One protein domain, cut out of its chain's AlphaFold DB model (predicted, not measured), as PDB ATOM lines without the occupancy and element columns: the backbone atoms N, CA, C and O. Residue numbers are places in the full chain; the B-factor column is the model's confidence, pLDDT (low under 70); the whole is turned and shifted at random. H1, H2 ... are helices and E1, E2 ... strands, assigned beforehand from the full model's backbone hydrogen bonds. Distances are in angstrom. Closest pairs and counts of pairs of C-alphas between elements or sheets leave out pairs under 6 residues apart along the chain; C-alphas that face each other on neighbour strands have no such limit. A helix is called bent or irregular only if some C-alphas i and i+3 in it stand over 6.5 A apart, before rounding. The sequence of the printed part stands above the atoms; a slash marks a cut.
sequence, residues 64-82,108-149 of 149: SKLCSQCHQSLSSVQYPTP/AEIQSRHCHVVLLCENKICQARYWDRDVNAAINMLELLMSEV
ATOM      1  N   SER A  64     222.909 248.371 251.787       86.50
ATOM      2  CA  SER A  64     221.613 248.241 251.104       86.50
ATOM      3  C   SER A  64     221.674 248.414 249.575       86.50
ATOM      4  O   SER A  64     220.625 248.456 248.930       86.50
ATOM      5  N   LYS A  65     222.857 248.651 248.996       90.50
ATOM      6  CA  LYS A  65     223.043 248.997 247.572       90.50
ATOM      7  C   LYS A  65     223.864 247.972 246.798       90.50
ATOM      8  O   LYS A  65     223.815 247.995 245.573       90.50
ATOM      9  N   LEU A  66     224.610 247.113 247.484       94.19
ATOM     10  CA  LEU A  66     225.390 246.042 246.872       94.19
ATOM     11  C   LEU A  66     224.711 244.698 247.114       94.19
ATOM     12  O   LEU A  66     224.164 244.460 248.186       94.19
ATOM     13  N   CYS A  67     224.730 243.829 246.114       95.19
ATOM     14  CA  CYS A  67     224.218 242.469 246.206       95.19
ATOM     15  C   CYS A  67     225.101 241.641 247.141       95.19
ATOM     16  O   CYS A  67     226.292 241.514 246.877       95.19
ATOM     17  N   SER A  68     224.529 241.004 248.157       95.00
ATOM     18  CA  SER A  68     225.303 240.190 249.105       95.00
ATOM     19  C   SER A  68     225.847 238.874 248.536       95.00
ATOM     20  O   SER A  68     226.517 238.126 249.234       95.00
ATOM     21  N   GLN A  69     225.522 238.537 247.282       94.56
ATOM     22  CA  GLN A  69     226.033 237.336 246.608       94.56
ATOM     23  C   GLN A  69     227.153 237.615 245.610       94.56
ATOM     24  O   GLN A  69     228.022 236.772 245.423       94.56
ATOM     25  N   CYS A  70     227.088 238.733 244.888       94.31
ATOM     26  CA  CYS A  70     228.038 239.028 243.813       94.31
ATOM     27  C   CYS A  70     228.622 240.439 243.888       94.31
ATOM     28  O   CYS A  70     229.247 240.873 242.927       94.31
ATOM     29  N   HIS A  71     228.306 241.175 244.957       93.38
ATOM     30  CA  HIS A  71     228.791 242.519 245.294       93.38
ATOM     31  C   HIS A  71     228.539 243.609 244.243       93.38
ATOM     32  O   HIS A  71     228.992 244.739 244.398       93.38
ATOM     33  N   GLN A  72     227.720 243.312 243.228       94.62
ATOM     34  CA  GLN A  72     227.324 244.276 242.202       94.62
ATOM     35  C   GLN A  72     226.149 245.135 242.651       94.62
ATOM     36  O   GLN A  72     225.380 244.762 243.539       94.62
ATOM     37  N   SER A  73     226.006 246.289 242.005       95.38
ATOM     38  CA  SER A  73     224.972 247.272 242.304       95.38
ATOM     39  C   SER A  73     223.553 246.704 242.211       95.38
ATOM     40  O   SER A  73     223.222 245.847 241.381       95.38
ATOM     41  N   LEU A  74     222.707 247.222 243.096       95.00
ATOM     42  CA  LEU A  74     221.282 246.961 243.168       95.00
ATOM     43  C   LEU A  74     220.495 248.187 242.703       95.00
ATOM     44  O   LEU A  74     220.738 249.313 243.145       95.00
ATOM     45  N   SER A  75     219.484 247.948 241.872       93.19
ATOM     46  CA  SER A  75     218.589 248.973 241.331       93.19
ATOM     47  C   SER A  75     217.162 248.811 241.862       93.19
ATOM     48  O   SER A  75     216.729 247.720 242.238       93.19
ATOM     49  N   SER A  76     216.409 249.912 241.939       91.81
ATOM     50  CA  SER A  76     215.004 249.855 242.360       91.81
ATOM     51  C   SER A  76     214.139 249.214 241.284       91.81
ATOM     52  O   SER A  76     214.231 249.600 240.117       91.81
ATOM     53  N   VAL A  77     213.230 248.333 241.686       91.31
ATOM     54  CA  VAL A  77     212.274 247.712 240.765       91.31
ATOM     55  C   VAL A  77     211.073 248.627 240.560       91.31
ATOM     56  O   VAL A  77     210.619 249.293 241.491       91.31
ATOM     57  N   GLN A  78     210.534 248.648 239.347       91.38
ATOM     58  CA  GLN A  78     209.239 249.249 239.060       91.38
ATOM     59  C   GLN A  78     208.186 248.160 238.871       91.38
ATOM     60  O   GLN A  78     208.459 247.142 238.239       91.38
ATOM     61  N   TYR A  79     206.986 248.372 239.408       87.06
ATOM     62  CA  TYR A  79     205.875 247.436 239.249       87.06
ATOM     63  C   TYR A  79     204.584 248.158 238.842       87.06
ATOM     64  O   TYR A  79     204.322 249.276 239.306       87.06
ATOM     65  N   PRO A  80     203.771 247.539 237.965       90.50
ATOM     66  CA  PRO A  80     202.482 248.084 237.574       90.50
ATOM     67  C   PRO A  80     201.523 248.021 238.765       90.50
ATOM     68  O   PRO A  80     201.326 246.968 239.368       90.50
ATOM     69  N   THR A  81     200.929 249.157 239.117       88.62
ATOM     70  CA  THR A  81     199.967 249.262 240.219       88.62
ATOM     71  C   THR A  81     198.701 249.957 239.734       88.62
ATOM     72  O   THR A  81     198.817 250.997 239.082       88.62
ATOM     73  N   PRO A  82     197.500 249.450 240.069       89.19
ATOM     74  CA  PRO A  82     196.264 250.166 239.799       89.19
ATOM     75  C   PRO A  82     196.155 251.394 240.708       89.19
ATOM     76  O   PRO A  82     196.241 251.302 241.938       89.19
ATOM     77  N   ALA A 108     190.216 252.478 237.602       88.12
ATOM     78  CA  ALA A 108     191.624 252.499 237.967       88.12
ATOM     79  C   ALA A 108     192.504 252.384 236.720       88.12
ATOM     80  O   ALA A 108     192.278 251.542 235.854       88.12
ATOM     81  N   GLU A 109     193.553 253.194 236.669       90.94
ATOM     82  CA  GLU A 109     194.563 253.160 235.618       90.94
ATOM     83  C   GLU A 109     195.812 252.432 236.115       90.94
ATOM     84  O   GLU A 109     196.149 252.474 237.303       90.94
ATOM     85  N   ILE A 110     196.528 251.762 235.213       91.19
ATOM     86  CA  ILE A 110     197.798 251.118 235.551       91.19
ATOM     87  C   ILE A 110     198.908 252.164 235.478       91.19
ATOM     88  O   ILE A 110     199.174 252.728 234.419       91.19
ATOM     89  N   GLN A 111     199.603 252.379 236.594       90.25
ATOM     90  CA  GLN A 111     200.789 253.227 236.640       90.25
ATOM     91  C   GLN A 111     201.993 252.449 237.160       90.25
ATOM     92  O   GLN A 111     201.890 251.675 238.112       90.25
ATOM     93  N   SER A 112     203.159 252.708 236.569       90.94
ATOM     94  CA  SER A 112     204.430 252.215 237.091       90.94
ATOM     95  C   SER A 112     204.798 252.933 238.395       90.94
ATOM     96  O   SER A 112     204.792 254.167 238.467       90.94
ATOM     97  N   ARG A 113     205.106 252.170 239.447       88.38
ATOM     98  CA  ARG A 113     205.540 252.689 240.752       88.38
ATOM     99  C   ARG A 113     206.856 252.047 241.161       88.38
ATOM    100  O   ARG A 113     207.060 250.855 240.962       88.38
ATOM    101  N   HIS A 114     207.737 252.838 241.770       88.94
ATOM    102  CA  HIS A 114     208.968 252.315 242.354       88.94
ATOM    103  C   HIS A 114     208.659 251.486 243.605       88.94
ATOM    104  O   HIS A 114     207.957 251.941 244.511       88.94
ATOM    105  N   CYS A 115     209.225 250.284 243.672       86.81
ATOM    106  CA  CYS A 115     209.330 249.496 244.886       86.81
ATOM    107  C   CYS A 115     210.647 249.845 245.573       86.81
ATOM    108  O   CYS A 115     211.727 249.649 245.017       86.81
ATOM    109  N   HIS A 116     210.564 250.377 246.790       85.31
ATOM    110  CA  HIS A 116     211.756 250.615 247.600       85.31
ATOM    111  C   HIS A 116     212.155 249.380 248.413       85.31
ATOM    112  O   HIS A 116     213.314 249.269 248.782       85.31
ATOM    113  N   VAL A 117     211.233 248.449 248.661       90.44
ATOM    114  CA  VAL A 117     211.490 247.255 249.484       90.44
ATOM    115  C   VAL A 117     212.237 246.183 248.694       90.44
ATOM    116  O   VAL A 117     213.116 245.530 249.237       90.44
ATOM    117  N   VAL A 118     211.934 246.039 247.402       92.88
ATOM    118  CA  VAL A 118     212.543 245.027 246.533       92.88
ATOM    119  C   VAL A 118     213.537 245.676 245.578       92.88
ATOM    120  O   VAL A 118     213.225 246.672 244.917       92.88
ATOM    121  N   LEU A 119     214.727 245.095 245.493       94.19
ATOM    122  CA  LEU A 119     215.826 245.536 244.645       94.19
ATOM    123  C   LEU A 119     216.174 244.465 243.610       94.19
ATOM    124  O   LEU A 119     216.044 243.280 243.890       94.19
ATOM    125  N   LEU A 120     216.633 244.878 242.432       94.50
ATOM    126  CA  LEU A 120     217.125 244.002 241.369       94.50
ATOM    127  C   LEU A 120     218.648 244.110 241.281       94.50
ATOM    128  O   LEU A 120     219.190 245.208 241.149       94.50
ATOM    129  N   CYS A 121     219.330 242.971 241.298       95.44
ATOM    130  CA  CYS A 121     220.745 242.875 240.984       95.44
ATOM    131  C   CYS A 121     220.976 243.162 239.504       95.44
ATOM    132  O   CYS A 121     220.397 242.519 238.630       95.44
ATOM    133  N   GLU A 122     221.851 244.127 239.228       94.38
ATOM    134  CA  GLU A 122     222.220 244.500 237.860       94.38
ATOM    135  C   GLU A 122     222.983 243.373 237.145       94.38
ATOM    136  O   GLU A 122     222.978 243.285 235.914       94.38
ATOM    137  N   ASN A 123     223.586 242.457 237.908       94.69
ATOM    138  CA  ASN A 123     224.213 241.266 237.367       94.69
ATOM    139  C   ASN A 123     223.161 240.224 236.936       94.69
ATOM    140  O   ASN A 123     222.630 239.470 237.751       94.69
ATOM    141  N   LYS A 124     222.916 240.129 235.624       91.00
ATOM    142  CA  LYS A 124     221.902 239.236 235.029       91.00
ATOM    143  C   LYS A 124     222.140 237.742 235.270       91.00
ATOM    144  O   LYS A 124     221.183 236.974 235.175       91.00
ATOM    145  N   ILE A 125     223.384 237.343 235.547       94.12
ATOM    146  CA  ILE A 125     223.757 235.950 235.835       94.12
ATOM    147  C   ILE A 125     223.769 235.637 237.340       94.12
ATOM    148  O   ILE A 125     223.983 234.489 237.719       94.12
ATOM    149  N   CYS A 126     223.529 236.627 238.210       93.38
ATOM    150  CA  CYS A 126     223.414 236.401 239.649       93.38
ATOM    151  C   CYS A 126     222.137 235.606 239.965       93.38
ATOM    152  O   CYS A 126     221.046 235.969 239.520       93.38
ATOM    153  N   GLN A 127     222.269 234.541 240.760       91.62
ATOM    154  CA  GLN A 127     221.152 233.656 241.101       91.62
ATOM    155  C   GLN A 127     220.104 234.327 241.994       91.62
ATOM    156  O   GLN A 127     218.921 234.046 241.818       91.62
ATOM    157  N   ALA A 128     220.502 235.234 242.899       87.75
ATOM    158  CA  ALA A 128     219.548 235.970 243.728       87.75
ATOM    159  C   ALA A 128     218.529 236.736 242.879       87.75
ATOM    160  O   ALA A 128     217.337 236.658 243.160       87.75
ATOM    161  N   ARG A 129     218.991 237.425 241.818       90.00
ATOM    162  CA  ARG A 129     218.233 238.359 240.958       90.00
ATOM    163  C   ARG A 129     217.539 239.484 241.722       90.00
ATOM    164  O   ARG A 129     217.852 240.640 241.476       90.00
ATOM    165  N   TYR A 130     216.623 239.170 242.627       93.69
ATOM    166  CA  TYR A 130     215.895 240.106 243.463       93.69
ATOM    167  C   TYR A 130     216.268 239.952 244.934       93.69
ATOM    168  O   TYR A 130     216.500 238.849 245.419       93.69
ATOM    169  N   TRP A 131     216.248 241.070 245.647       95.06
ATOM    170  CA  TRP A 131     216.506 241.136 247.076       95.06
ATOM    171  C   TRP A 131     215.412 241.902 247.792       95.06
ATOM    172  O   TRP A 131     215.013 242.978 247.346       95.06
ATOM    173  N   ASP A 132     214.990 241.390 248.946       94.62
ATOM    174  CA  ASP A 132     214.469 242.266 249.987       94.62
ATOM    175  C   ASP A 132     215.627 243.145 250.485       94.62
ATOM    176  O   ASP A 132     216.705 242.643 250.825       94.62
ATOM    177  N   ARG A 133     215.424 244.464 250.459       93.12
ATOM    178  CA  ARG A 133     216.449 245.458 250.788       93.12
ATOM    179  C   ARG A 133     217.010 245.245 252.189       93.12
ATOM    180  O   ARG A 133     218.226 245.345 252.356       93.12
ATOM    181  N   ASP A 134     216.142 244.988 253.161       92.44
ATOM    182  CA  ASP A 134     216.524 244.927 254.570       92.44
ATOM    183  C   ASP A 134     217.255 243.610 254.854       92.44
ATOM    184  O   ASP A 134     218.268 243.600 255.556       92.44
ATOM    185  N   VAL A 135     216.823 242.511 254.223       94.19
ATOM    186  CA  VAL A 135     217.522 241.217 254.295       94.19
ATOM    187  C   VAL A 135     218.917 241.305 253.673       94.19
ATOM    188  O   VAL A 135     219.891 240.898 254.303       94.19
ATOM    189  N   ASN A 136     219.043 241.868 252.469       95.19
ATOM    190  CA  ASN A 136     220.341 242.025 251.806       95.19
ATOM    191  C   ASN A 136     221.290 242.917 252.620       95.19
ATOM    192  O   ASN A 136     222.464 242.587 252.781       95.19
ATOM    193  N   ALA A 137     220.781 244.027 253.164       92.81
ATOM    194  CA  ALA A 137     221.567 244.903 254.028       92.81
ATOM    195  C   ALA A 137     222.065 244.177 255.286       92.81
ATOM    196  O   ALA A 137     223.231 244.326 255.647       92.81
ATOM    197  N   ALA A 138     221.223 243.352 255.916       93.19
ATOM    198  CA  ALA A 138     221.608 242.568 257.088       93.19
ATOM    199  C   ALA A 138     222.701 241.529 256.778       93.19
ATOM    200  O   ALA A 138     223.619 241.367 257.581       93.19
ATOM    201  N   ILE A 139     222.642 240.863 255.618       94.44
ATOM    202  CA  ILE A 139     223.681 239.907 255.194       94.44
ATOM    203  C   ILE A 139     225.010 240.632 254.954       94.44
ATOM    204  O   ILE A 139     226.037 240.197 255.466       94.44
ATOM    205  N   ASN A 140     224.991 241.767 254.254       93.75
ATOM    206  CA  ASN A 140     226.200 242.566 254.038       93.75
ATOM    207  C   ASN A 140     226.792 243.090 255.355       93.75
ATOM    208  O   ASN A 140     228.006 243.085 255.526       93.75
ATOM    209  N   MET A 141     225.954 243.511 256.311       92.69
ATOM    210  CA  MET A 141     226.437 243.900 257.642       92.69
ATOM    211  C   MET A 141     227.102 242.740 258.384       92.69
ATOM    212  O   MET A 141     228.083 242.956 259.091       92.69
ATOM    213  N   LEU A 142     226.571 241.522 258.248       92.44
ATOM    214  CA  LEU A 142     227.183 240.341 258.846       92.44
ATOM    215  C   LEU A 142     228.553 240.051 258.222       92.44
ATOM    216  O   LEU A 142     229.498 239.792 258.958       92.44
ATOM    217  N   GLU A 143     228.671 240.140 256.896       91.69
ATOM    218  CA  GLU A 143     229.940 239.947 256.183       91.69
ATOM    219  C   GLU A 143     230.996 240.976 256.622       91.69
ATOM    220  O   GLU A 143     232.124 240.600 256.938       91.69
ATOM    221  N   LEU A 144     230.611 242.252 256.748       90.06
ATOM    222  CA  LEU A 144     231.492 243.298 257.277       90.06
ATOM    223  C   LEU A 144     231.932 243.001 258.713       90.06
ATOM    224  O   LEU A 144     233.122 243.059 259.013       90.06
ATOM    225  N   LEU A 145     230.999 242.622 259.592       90.31
ATOM    226  CA  LEU A 145     231.327 242.269 260.973       90.31
ATOM    227  C   LEU A 145     232.326 241.106 261.040       90.31
ATOM    228  O   LEU A 145     233.250 241.144 261.843       90.31
ATOM    229  N   MET A 146     232.155 240.084 260.198       89.44
ATOM    230  CA  MET A 146     233.071 238.940 260.130       89.44
ATOM    231  C   MET A 146     234.462 239.307 259.601       89.44
ATOM    232  O   MET A 146     235.395 238.539 259.803       89.44
ATOM    233  N   SER A 147     234.607 240.445 258.920       86.12
ATOM    234  CA  SER A 147     235.904 240.944 258.452       86.12
ATOM    235  C   SER A 147     236.653 241.795 259.486       86.12
ATOM    236  O   SER A 147     237.859 241.987 259.349       86.12
ATOM    237  N   GLU A 148     235.956 242.302 260.510       77.44
ATOM    238  CA  GLU A 148     236.524 243.173 261.552       77.44
ATOM    239  C   GLU A 148     236.887 242.445 262.859       77.44
ATOM    240  O   GLU A 148     237.614 243.004 263.684       77.44
ATOM    241  N   VAL A 149     236.371 241.227 263.067       62.12
ATOM    242  CA  VAL A 149     236.559 240.401 264.279       62.12
ATOM    243  C   VAL A 149     237.493 239.235 263.993       62.12
ATOM    244  O   VAL A 149     238.384 238.995 264.837       62.12
TER     245      VAL A 149
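This is residues 64 to 82 and 108 to 149 of the 149 residues of an uncharacterized protein of Phytophthora parasitica (strain INRA-310) (UniProt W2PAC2). The model is long and thin: a strongly twisted two-stranded ribbon of E1 and E2 makes one end, the helix H1 makes the other, and the two are joined end to end through the short strand E3. The unnamed stretches at residues 64 to 73 and 122 to 129 gather near the place where ribbon and helix meet, and residues 144 to 149, of which 144 to 148 belong to H1, stick out. The printed part has 61 residues with three named strands and one named helix, in the order E1, E2, E3, H1 along the chain, and the sheet runs E1, E2, E3, antiparallel throughout. The class is mixed, helices and strands. The whole is loose, with a radius of gyration of the C-alphas of 13.9 A, and the C-alphas span 53 by 22 by 13 A.

The printed part begins at Ser 64, with its C-alpha at (221.613, 248.241, 251.104), and residues 64 to 73 belong to no named element. E1 follows with residues 74 to 82, 25.4 A from first to last C-alpha; C-alpha 74 is at (221.282, 246.961, 243.168). After the cut, Ala 108 comes before E2, residues 109 to 121, which at 13 residues is the longest strand and measures 28.6 A from first to last C-alpha. E3 is residues 130 to 132, 7.0 A long, and H1 is residues 133 to 148, 22.9 A long. H1 ends with C-alpha 148 at (236.524, 243.173, 261.552), and Val 149 is the chain's last residue.

The sheet is strongly twisted, its C-alphas lying up to 5.3 A off the best plane through them; E1 and E3 are its edge strands and E2 is its inner strand. E1 and E2 are antiparallel neighbours, with 156 degrees between their N-to-C directions. The C-alphas of Leu 74 and Cys 121 face each other at 4.7 A, and those of Pro 82 and Ile 110 at 4.6 A. Across this pair N 75 and O 120 are within hydrogen-bond range at 2.8 A, and N 111 and O 81 at 3.0 A. E2 bends by 82 degrees at residue 117. E2 and E3 form a hairpin, antiparallel neighbours joined by a short link of 8 residues. The C-alphas of Leu 120 and Tyr 130 face each other at 4.6 A. N 119 and O 131, and N 131 and O 119, are within hydrogen-bond range, each at 2.8 A. The link from E3 to H1 is tight, with 0 residues between them. H1 is on the sheet but only grazes it, with its residues 133 to 137. Between E2 and H1 the closest C-alphas are those of Val 117 and Arg 133, 5.4 A apart, while the centres of the two elements are 23.8 A apart. In H1 every O i to N i+4 pair is within hydrogen-bond range, and the helix is not bent.

The outline is that of a rod, and its two farthest C-alphas, those of Ala 108 and Val 149, are 53.5 A apart. The first and last printed C-alphas, those of Ser 64 and Val 149, are 21.4 A apart. Residues 144 to 149, of which 144 to 148 belong to H1, stand free. Residues 83 to 107 are not printed, and C-alphas 82 and 108 are 5.5 A apart across this cut, which lies in the link from E1 to E2. Of the links that are printed whole, none is long. The mean pLDDT of the printed part is 91.2, and one printed residue, Val 149, is under 70.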